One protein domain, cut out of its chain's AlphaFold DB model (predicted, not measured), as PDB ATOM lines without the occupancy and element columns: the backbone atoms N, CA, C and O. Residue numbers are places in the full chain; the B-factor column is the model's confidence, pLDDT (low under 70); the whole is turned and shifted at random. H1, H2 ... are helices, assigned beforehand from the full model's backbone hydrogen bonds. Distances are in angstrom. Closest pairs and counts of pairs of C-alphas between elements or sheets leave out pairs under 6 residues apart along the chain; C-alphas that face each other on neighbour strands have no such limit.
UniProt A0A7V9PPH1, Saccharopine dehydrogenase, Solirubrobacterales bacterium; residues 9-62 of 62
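What this domain is: This is residues 9 to 62 of the 62 residues of the protein "Saccharopine dehydrogenase" of Solirubrobacterales bacterium (UniProt A0A7V9PPH1). A long helix, H1, makes one side of the domain, and the chain folds back over it through a long loop, residues 30 to 40, into the short H2 and then H3, which runs back at a steep angle to H1. The printed part has 54 residues with three named helices, in the order H1, H2, H3, and no named strand; the class is all helix, with 32 residues in named elements. The whole is compact, with a radius of gyration of the C-alphas of 11.1 A, and spans 31 by 21 by 18 A.

How they stand to each other: H1, residues 13 to 29, and H3, residues 47 to 56, only just touch, with 3 pairs of C-alphas within 8 A. H1 touches H3 with residues 20 to 23 alone, and the closest C-alphas of the two are those of Leu 20 and Ala 54, 6.4 A apart. The two run opposite ways at a steep tilt of 56 degrees, their centres 11.0 A apart. H2, residues 41 to 45, and H3 touch only at the corner by their tight link, and only just, with 3 pairs within 8 A; the closest C-alphas are those of Val 42 and Leu 50, 6.8 A apart. H1 and H2 are near each other, their closest C-alphas 8.3 A apart. In H1, H2 and H3 every O i to N i+4 pair is within hydrogen-bond range.

Where its parts are: H1 begins at C-alpha 13 (184.104, 193.219, 176.005), ends at C-alpha 29 (178.057, 208.924, 193.448) and is 24.2 A long. H2 is 5.9 A long. H3 is 14.2 A long and ends at C-alpha 56 (175.171, 204.038, 176.775).

The domain as a whole: The C-alphas farthest apart are those of Gly 11 and Gly 37, at 31.1 A, while those of Arg 9 and Gly 62, the chain's last residue, are 7.9 A apart. The printed part has no cut. The link from H1 to H2, 11 residues, is long. The mean pLDDT of the printed part is 94.3, and residue 62 is under 70.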
ATOM      1  N   ARG A   9     175.523 191.902 172.397       92.81
ATOM      2  CA  ARG A   9     176.492 192.266 171.363       92.81
ATOM      3  C   ARG A   9     177.221 193.529 171.798       92.81
ATOM      4  O   ARG A   9     176.590 194.481 172.258       92.81
ATOM      5  N   THR A  10     178.537 193.520 171.646       91.94
ATOM      6  CA  THR A  10     179.429 194.647 171.926       91.94
ATOM      7  C   THR A  10     180.663 194.549 171.029       91.94
ATOM      8  O   THR A  10     180.887 193.501 170.420       91.94
ATOM      9  N   GLY A  11     181.433 195.633 170.930       93.94
ATOM     10  CA  GLY A  11     182.768 195.617 170.337       93.94
ATOM     11  C   GLY A  11     183.747 194.887 171.259       93.94
ATOM     12  O   GLY A  11     183.707 193.666 171.389       93.94
ATOM     13  N   ASN A  12     184.619 195.637 171.930       94.38
ATOM     14  CA  ASN A  12     185.541 195.069 172.907       94.38
ATOM     15  C   ASN A  12     184.819 194.801 174.252       94.38
ATOM     16  O   ASN A  12     184.292 195.733 174.868       94.38
ATOM     17  N   PRO A  13     184.793 193.552 174.756       92.25
ATOM     18  CA  PRO A  13     184.104 193.219 176.005       92.25
ATOM     19  C   PRO A  13     184.737 193.862 177.249       92.25
ATOM     20  O   PRO A  13     184.035 194.136 178.226       92.25
ATOM     21  N   TYR A  14     186.042 194.142 177.230       95.19
ATOM     22  CA  TYR A  14     186.707 194.820 178.343       95.19
ATOM     23  C   TYR A  14     186.405 196.318 178.365       95.19
ATOM     24  O   TYR A  14     186.210 196.872 179.443       95.19
ATOM     25  N   GLU A  15     186.277 196.956 177.199       95.88
ATOM     26  CA  GLU A  15     185.809 198.348 177.110       95.88
ATOM     27  C   GLU A  15     184.369 198.473 177.606       95.88
ATOM     28  O   GLU A  15     184.077 199.365 178.397       95.88
ATOM     29  N   LEU A  16     183.491 197.529 177.237       94.88
ATOM     30  CA  LEU A  16     182.136 197.471 177.789       94.88
ATOM     31  C   LEU A  16     182.160 197.354 179.318       94.88
ATOM     32  O   LEU A  16     181.425 198.055 180.007       94.88
ATOM     33  N   THR A  17     183.004 196.472 179.854       94.88
ATOM     34  CA  THR A  17     183.121 196.278 181.305       94.88
ATOM     35  C   THR A  17     183.598 197.556 181.994       94.88
ATOM     36  O   THR A  17     183.009 197.968 182.991       94.88
ATOM     37  N   ALA A  18     184.621 198.215 181.446       97.56
ATOM     38  CA  ALA A  18     185.130 199.476 181.972       97.56
ATOM     39  C   ALA A  18     184.055 200.574 181.955       97.56
ATOM     40  O   ALA A  18     183.855 201.250 182.963       97.56
ATOM     41  N   ALA A  19     183.317 200.705 180.850       97.38
ATOM     42  CA  ALA A  19     182.236 201.676 180.722       97.38
ATOM     43  C   ALA A  19     181.076 201.399 181.697       97.38
ATOM     44  O   ALA A  19     180.559 202.329 182.309       97.38
ATOM     45  N   LEU A  20     180.704 200.131 181.908       96.62
ATOM     46  CA  LEU A  20     179.680 199.745 182.889       96.62
ATOM     47  C   LEU A  20     180.104 200.046 184.331       96.62
ATOM     48  O   LEU A  20     179.280 200.494 185.126       96.62
ATOM     49  N   LEU A  21     181.375 199.808 184.672       97.19
ATOM     50  CA  LEU A  21     181.914 200.141 185.992       97.19
ATOM     51  C   LEU A  21     181.937 201.656 186.219       97.19
ATOM     52  O   LEU A  21     181.523 202.107 187.285       97.19
ATOM     53  N   ALA A  22     182.371 202.429 185.219       97.94
ATOM     54  CA  ALA A  22     182.364 203.888 185.276       97.94
ATOM     55  C   ALA A  22     180.938 204.428 185.463       97.94
ATOM     56  O   ALA A  22     180.678 205.156 186.417       97.94
ATOM     57  N   TRP A  23     179.995 203.976 184.632       97.50
ATOM     58  CA  TRP A  23     178.582 204.331 184.751       97.50
ATOM     59  C   TRP A  23     178.009 203.981 186.133       97.50
ATOM     60  O   TRP A  23     177.366 204.810 186.771       97.50
ATOM     61  N   GLY A  24     178.269 202.769 186.635       96.25
ATOM     62  CA  GLY A  24     177.776 202.339 187.944       96.25
ATOM     63  C   GLY A  24     178.331 203.189 189.089       96.25
ATOM     64  O   GLY A  24     177.596 203.522 190.019       96.25
ATOM     65  N   ALA A  25     179.608 203.577 189.006       96.75
ATOM     66  CA  ALA A  25     180.245 204.463 189.974       96.75
ATOM     67  C   ALA A  25     179.650 205.879 189.937       96.75
ATOM     68  O   ALA A  25     179.363 206.438 190.995       96.75
ATOM     69  N   GLU A  26     179.410 206.435 188.748       97.25
ATOM     70  CA  GLU A  26     178.760 207.740 188.583       97.25
ATOM     71  C   GLU A  26     177.342 207.736 189.163       97.25
ATOM     72  O   GLU A  26     177.020 208.576 190.003       97.25
ATOM     73  N   VAL A  27     176.519 206.746 188.798       95.69
ATOM     74  CA  VAL A  27     175.152 206.600 189.323       95.69
ATOM     75  C   VAL A  27     175.157 206.483 190.845       95.69
ATOM     76  O   VAL A  27     174.330 207.104 191.515       95.69
ATOM     77  N   ALA A  28     176.092 205.714 191.409       94.69
ATOM     78  CA  ALA A  28     176.232 205.590 192.854       94.69
ATOM     79  C   ALA A  28     176.631 206.916 193.516       94.69
ATOM     80  O   ALA A  28     176.027 207.299 194.520       94.69
ATOM     81  N   ALA A  29     177.589 207.640 192.936       96.88
ATOM     82  CA  ALA A  29     178.057 208.924 193.448       96.88
ATOM     83  C   ALA A  29     176.961 210.003 193.433       96.88
ATOM     84  O   ALA A  29     176.927 210.852 194.321       96.88
ATOM     85  N   THR A  30     176.035 209.955 192.469       96.38
ATOM     86  CA  THR A  30     174.920 210.909 192.361       96.38
ATOM     87  C   THR A  30     173.653 210.475 193.110       96.38
ATOM     88  O   THR A  30     172.603 211.092 192.935       96.38
ATOM     89  N   GLY A  31     173.710 209.415 193.925       94.38
ATOM     90  CA  GLY A  31     172.571 208.949 194.729       94.38
ATOM     91  C   GLY A  31     171.511 208.158 193.952       94.38
ATOM     92  O   GLY A  31     170.372 208.058 194.395       94.38
ATOM     93  N   GLY A  32     171.865 207.585 192.800       94.19
ATOM     94  CA  GLY A  32     170.956 206.811 191.949       94.19
ATOM     95  C   GLY A  32     170.755 205.347 192.363       94.19
ATOM     96  O   GLY A  32     170.098 204.600 191.636       94.19
ATOM     97  N   LEU A  33     171.313 204.914 193.498       96.00
ATOM     98  CA  LEU A  33     171.101 203.565 194.033       96.00
ATOM     99  C   LEU A  33     169.719 203.439 194.676       96.00
ATOM    100  O   LEU A  33     169.295 204.295 195.448       96.00
ATOM    101  N   ARG A  34     169.038 202.319 194.418       96.38
ATOM    102  CA  ARG A  34     167.765 201.963 195.068       96.38
ATOM    103  C   ARG A  34     167.962 201.388 196.467       96.38
ATOM    104  O   ARG A  34     167.084 201.524 197.312       96.38
ATOM    105  N   ALA A  35     169.091 200.720 196.689       94.12
ATOM    106  CA  ALA A  35     169.475 200.107 197.952       94.12
ATOM    107  C   ALA A  35     171.003 199.926 198.009       94.12
ATOM    108  O   ALA A  35     171.693 200.032 196.993       94.12
ATOM    109  N   THR A  36     171.532 199.643 199.200       91.25
ATOM    110  CA  THR A  36     172.961 199.401 199.448       91.25
ATOM    111  C   THR A  36     173.181 198.029 200.095       91.25
ATOM    112  O   THR A  36     172.292 197.495 200.757       91.25
ATOM    113  N   GLY A  37     174.361 197.436 199.884       91.88
ATOM    114  CA  GLY A  37     174.721 196.100 200.377       91.88
ATOM    115  C   GLY A  37     175.278 195.194 199.276       91.88
ATOM    116  O   GLY A  37     175.654 195.668 198.205       91.88
ATOM    117  N   ALA A  38     175.324 193.883 199.528       93.50
ATOM    118  CA  ALA A  38     175.768 192.873 198.561       93.50
ATOM    119  C   ALA A  38     174.664 192.562 197.530       93.50
ATOM    120  O   ALA A  38     174.095 191.472 197.508       93.50
ATOM    121  N   LEU A  39     174.322 193.563 196.722       94.75
ATOM    122  CA  LEU A  39     173.217 193.520 195.772       94.75
ATOM    123  C   LEU A  39     173.692 193.163 194.365       94.75
ATOM    124  O   LEU A  39     174.781 193.551 193.939       94.75
ATOM    125  N   GLY A  40     172.830 192.478 193.614       94.44
ATOM    126  CA  GLY A  40     172.992 192.366 192.170       94.44
ATOM    127  C   GLY A  40     172.684 193.696 191.461       94.44
ATOM    128  O   GLY A  40     172.023 194.567 192.030       94.44
ATOM    129  N   PRO A  41     173.085 193.862 190.187       93.38
ATOM    130  CA  PRO A  41     172.890 195.118 189.454       93.38
ATOM    131  C   PRO A  41     171.418 195.537 189.327       93.38
ATOM    132  O   PRO A  41     171.083 196.713 189.437       93.38
ATOM    133  N   VAL A  42     170.509 194.579 189.117       95.44
ATOM    134  CA  VAL A  42     169.072 194.879 189.003       95.44
ATOM    135  C   VAL A  42     168.500 195.359 190.337       95.44
ATOM    136  O   VAL A  42     167.696 196.289 190.337       95.44
ATOM    137  N   ASP A  43     168.942 194.797 191.459       96.50
ATOM    138  CA  ASP A  43     168.488 195.215 192.789       96.50
ATOM    139  C   ASP A  43     169.083 196.577 193.185       96.50
ATOM    140  O   ASP A  43     168.397 197.408 193.776       96.50
ATOM    141  N   ALA A  44     170.337 196.839 192.799       96.38
ATOM    142  CA  ALA A  44     171.033 198.091 193.089       96.38
ATOM    143  C   ALA A  44     170.514 199.280 192.256       96.38
ATOM    144  O   ALA A  44     170.291 200.359 192.803       96.38
ATOM    145  N   PHE A  45     170.302 199.098 190.947       96.00
ATOM    146  CA  PHE A  45     169.995 200.192 190.007       96.00
ATOM    147  C   PHE A  45     168.562 200.141 189.456       96.00
ATOM    148  O   PHE A  45     167.977 201.160 189.079       96.00
ATOM    149  N   GLY A  46     167.969 198.948 189.406       95.69
ATOM    150  CA  GLY A  46     166.761 198.667 188.640       95.69
ATOM    151  C   GLY A  46     167.035 198.263 187.201       95.69
ATOM    152  O   GLY A  46     167.944 198.783 186.559       95.69
ATOM    153  N   LEU A  47     166.176 197.392 186.665       94.38
ATOM    154  CA  LEU A  47     166.310 196.867 185.303       94.38
ATOM    155  C   LEU A  47     166.392 197.972 184.244       94.38
ATOM    156  O   LEU A  47     167.229 197.905 183.351       94.38
ATOM    157  N   GLU A  48     165.554 199.001 184.356       94.75
ATOM    158  CA  GLU A  48     165.432 200.009 183.303       94.75
ATOM    159  C   GLU A  48     166.593 200.997 183.269       94.75
ATOM    160  O   GLU A  48     167.103 201.319 182.194       94.75
ATOM    161  N   ALA A  49     167.070 201.410 184.445       95.25
ATOM    162  CA  ALA A  49     168.274 202.220 184.555       95.25
ATOM    163  C   ALA A  49     169.497 201.429 184.074       95.25
ATOM    164  O   ALA A  49     170.269 201.931 183.262       95.25
ATOM    165  N   LEU A  50     169.616 200.164 184.497       95.00
ATOM    166  CA  LEU A  50     170.689 199.272 184.070       95.00
ATOM    167  C   LEU A  50     170.679 199.035 182.555       95.00
ATOM    168  O   LEU A  50     171.731 199.069 181.926       95.00
ATOM    169  N   ARG A  51     169.505 198.831 181.944       94.69
ATOM    170  CA  ARG A  51     169.387 198.653 180.490       94.69
ATOM    171  C   ARG A  51     169.843 199.901 179.741       94.69
ATOM    172  O   ARG A  51     170.571 199.776 178.759       94.69
ATOM    173  N   LYS A  52     169.433 201.088 180.197       95.06
ATOM    174  CA  LYS A  52     169.842 202.364 179.599       95.06
ATOM    175  C   LYS A  52     171.354 202.582 179.737       95.06
ATOM    176  O   LYS A  52     172.014 202.816 178.731       95.06
ATOM    177  N   GLY A  53     171.902 202.397 180.938       95.44
ATOM    178  CA  GLY A  53     173.342 202.500 181.191       95.44
ATOM    179  C   GLY A  53     174.165 201.516 180.365       95.44
ATOM    180  O   GLY A  53     175.175 201.881 179.776       95.44
ATOM    181  N   ALA A  54     173.690 200.277 180.217       94.56
ATOM    182  CA  ALA A  54     174.336 199.298 179.352       94.56
ATOM    183  C   ALA A  54     174.317 199.717 177.874       94.56
ATOM    184  O   ALA A  54     175.304 199.519 177.171       94.56
ATOM    185  N   GLN A  55     173.226 200.319 177.391       95.19
ATOM    186  CA  GLN A  55     173.148 200.840 176.023       95.19
ATOM    187  C   GLN A  55     174.098 202.021 175.790       95.19
ATOM    188  O   GLN A  55     174.738 202.073 174.735       95.19
ATOM    189  N   GLU A  56     174.210 202.925 176.766       95.31
ATOM    190  CA  GLU A  56     175.171 204.038 176.775       95.31
ATOM    191  C   GLU A  56     176.617 203.524 176.796       95.31
ATOM    192  O   GLU A  56     177.453 204.008 176.039       95.31
ATOM    193  N   ALA A  57     176.880 202.452 177.550       95.19
ATOM    194  CA  ALA A  57     178.158 201.740 177.592       95.19
ATOM    195  C   ALA A  57     178.457 200.894 176.332       95.19
ATOM    196  O   ALA A  57     179.481 200.215 176.266       95.19
ATOM    197  N   GLY A  58     177.578 200.906 175.325       94.19
ATOM    198  CA  GLY A  58     177.796 200.240 174.035       94.19
ATOM    199  C   GLY A  58     177.210 198.832 173.910       94.19
ATOM    200  O   GLY A  58     177.320 198.225 172.843       94.19
ATOM    201  N   ALA A  59     176.527 198.313 174.934       93.12
ATOM    202  CA  ALA A  59     175.831 197.036 174.831       93.12
ATOM    203  C   ALA A  59     174.586 197.146 173.939       93.12
ATOM    204  O   ALA A  59     173.838 198.129 173.953       93.12
ATOM    205  N   ARG A  60     174.322 196.087 173.178       91.50
ATOM    206  CA  ARG A  60     173.064 195.877 172.455       91.50
ATOM    207  C   ARG A  60     172.514 194.515 172.855       91.50
ATOM    208  O   ARG A  60     173.250 193.532 172.824       91.50
ATOM    209  N   VAL A  61     171.246 194.465 173.245       82.25
ATOM    210  CA  VAL A  61     170.562 193.224 173.639       82.25
ATOM    211  C   VAL A  61     169.594 192.844 172.525       82.25
ATOM    212  O   VAL A  61     168.885 193.718 172.024       82.25
ATOM    213  N   GLY A  62     169.598 191.572 172.130       69.75
ATOM    214  CA  GLY A  62     168.683 190.995 171.146       69.75
ATOM    215  C   GLY A  62     168.250 189.589 171.516       69.75
ATOM    216  O   GLY A  62     168.834 189.015 172.469       69.75
TER     217      GLY A  62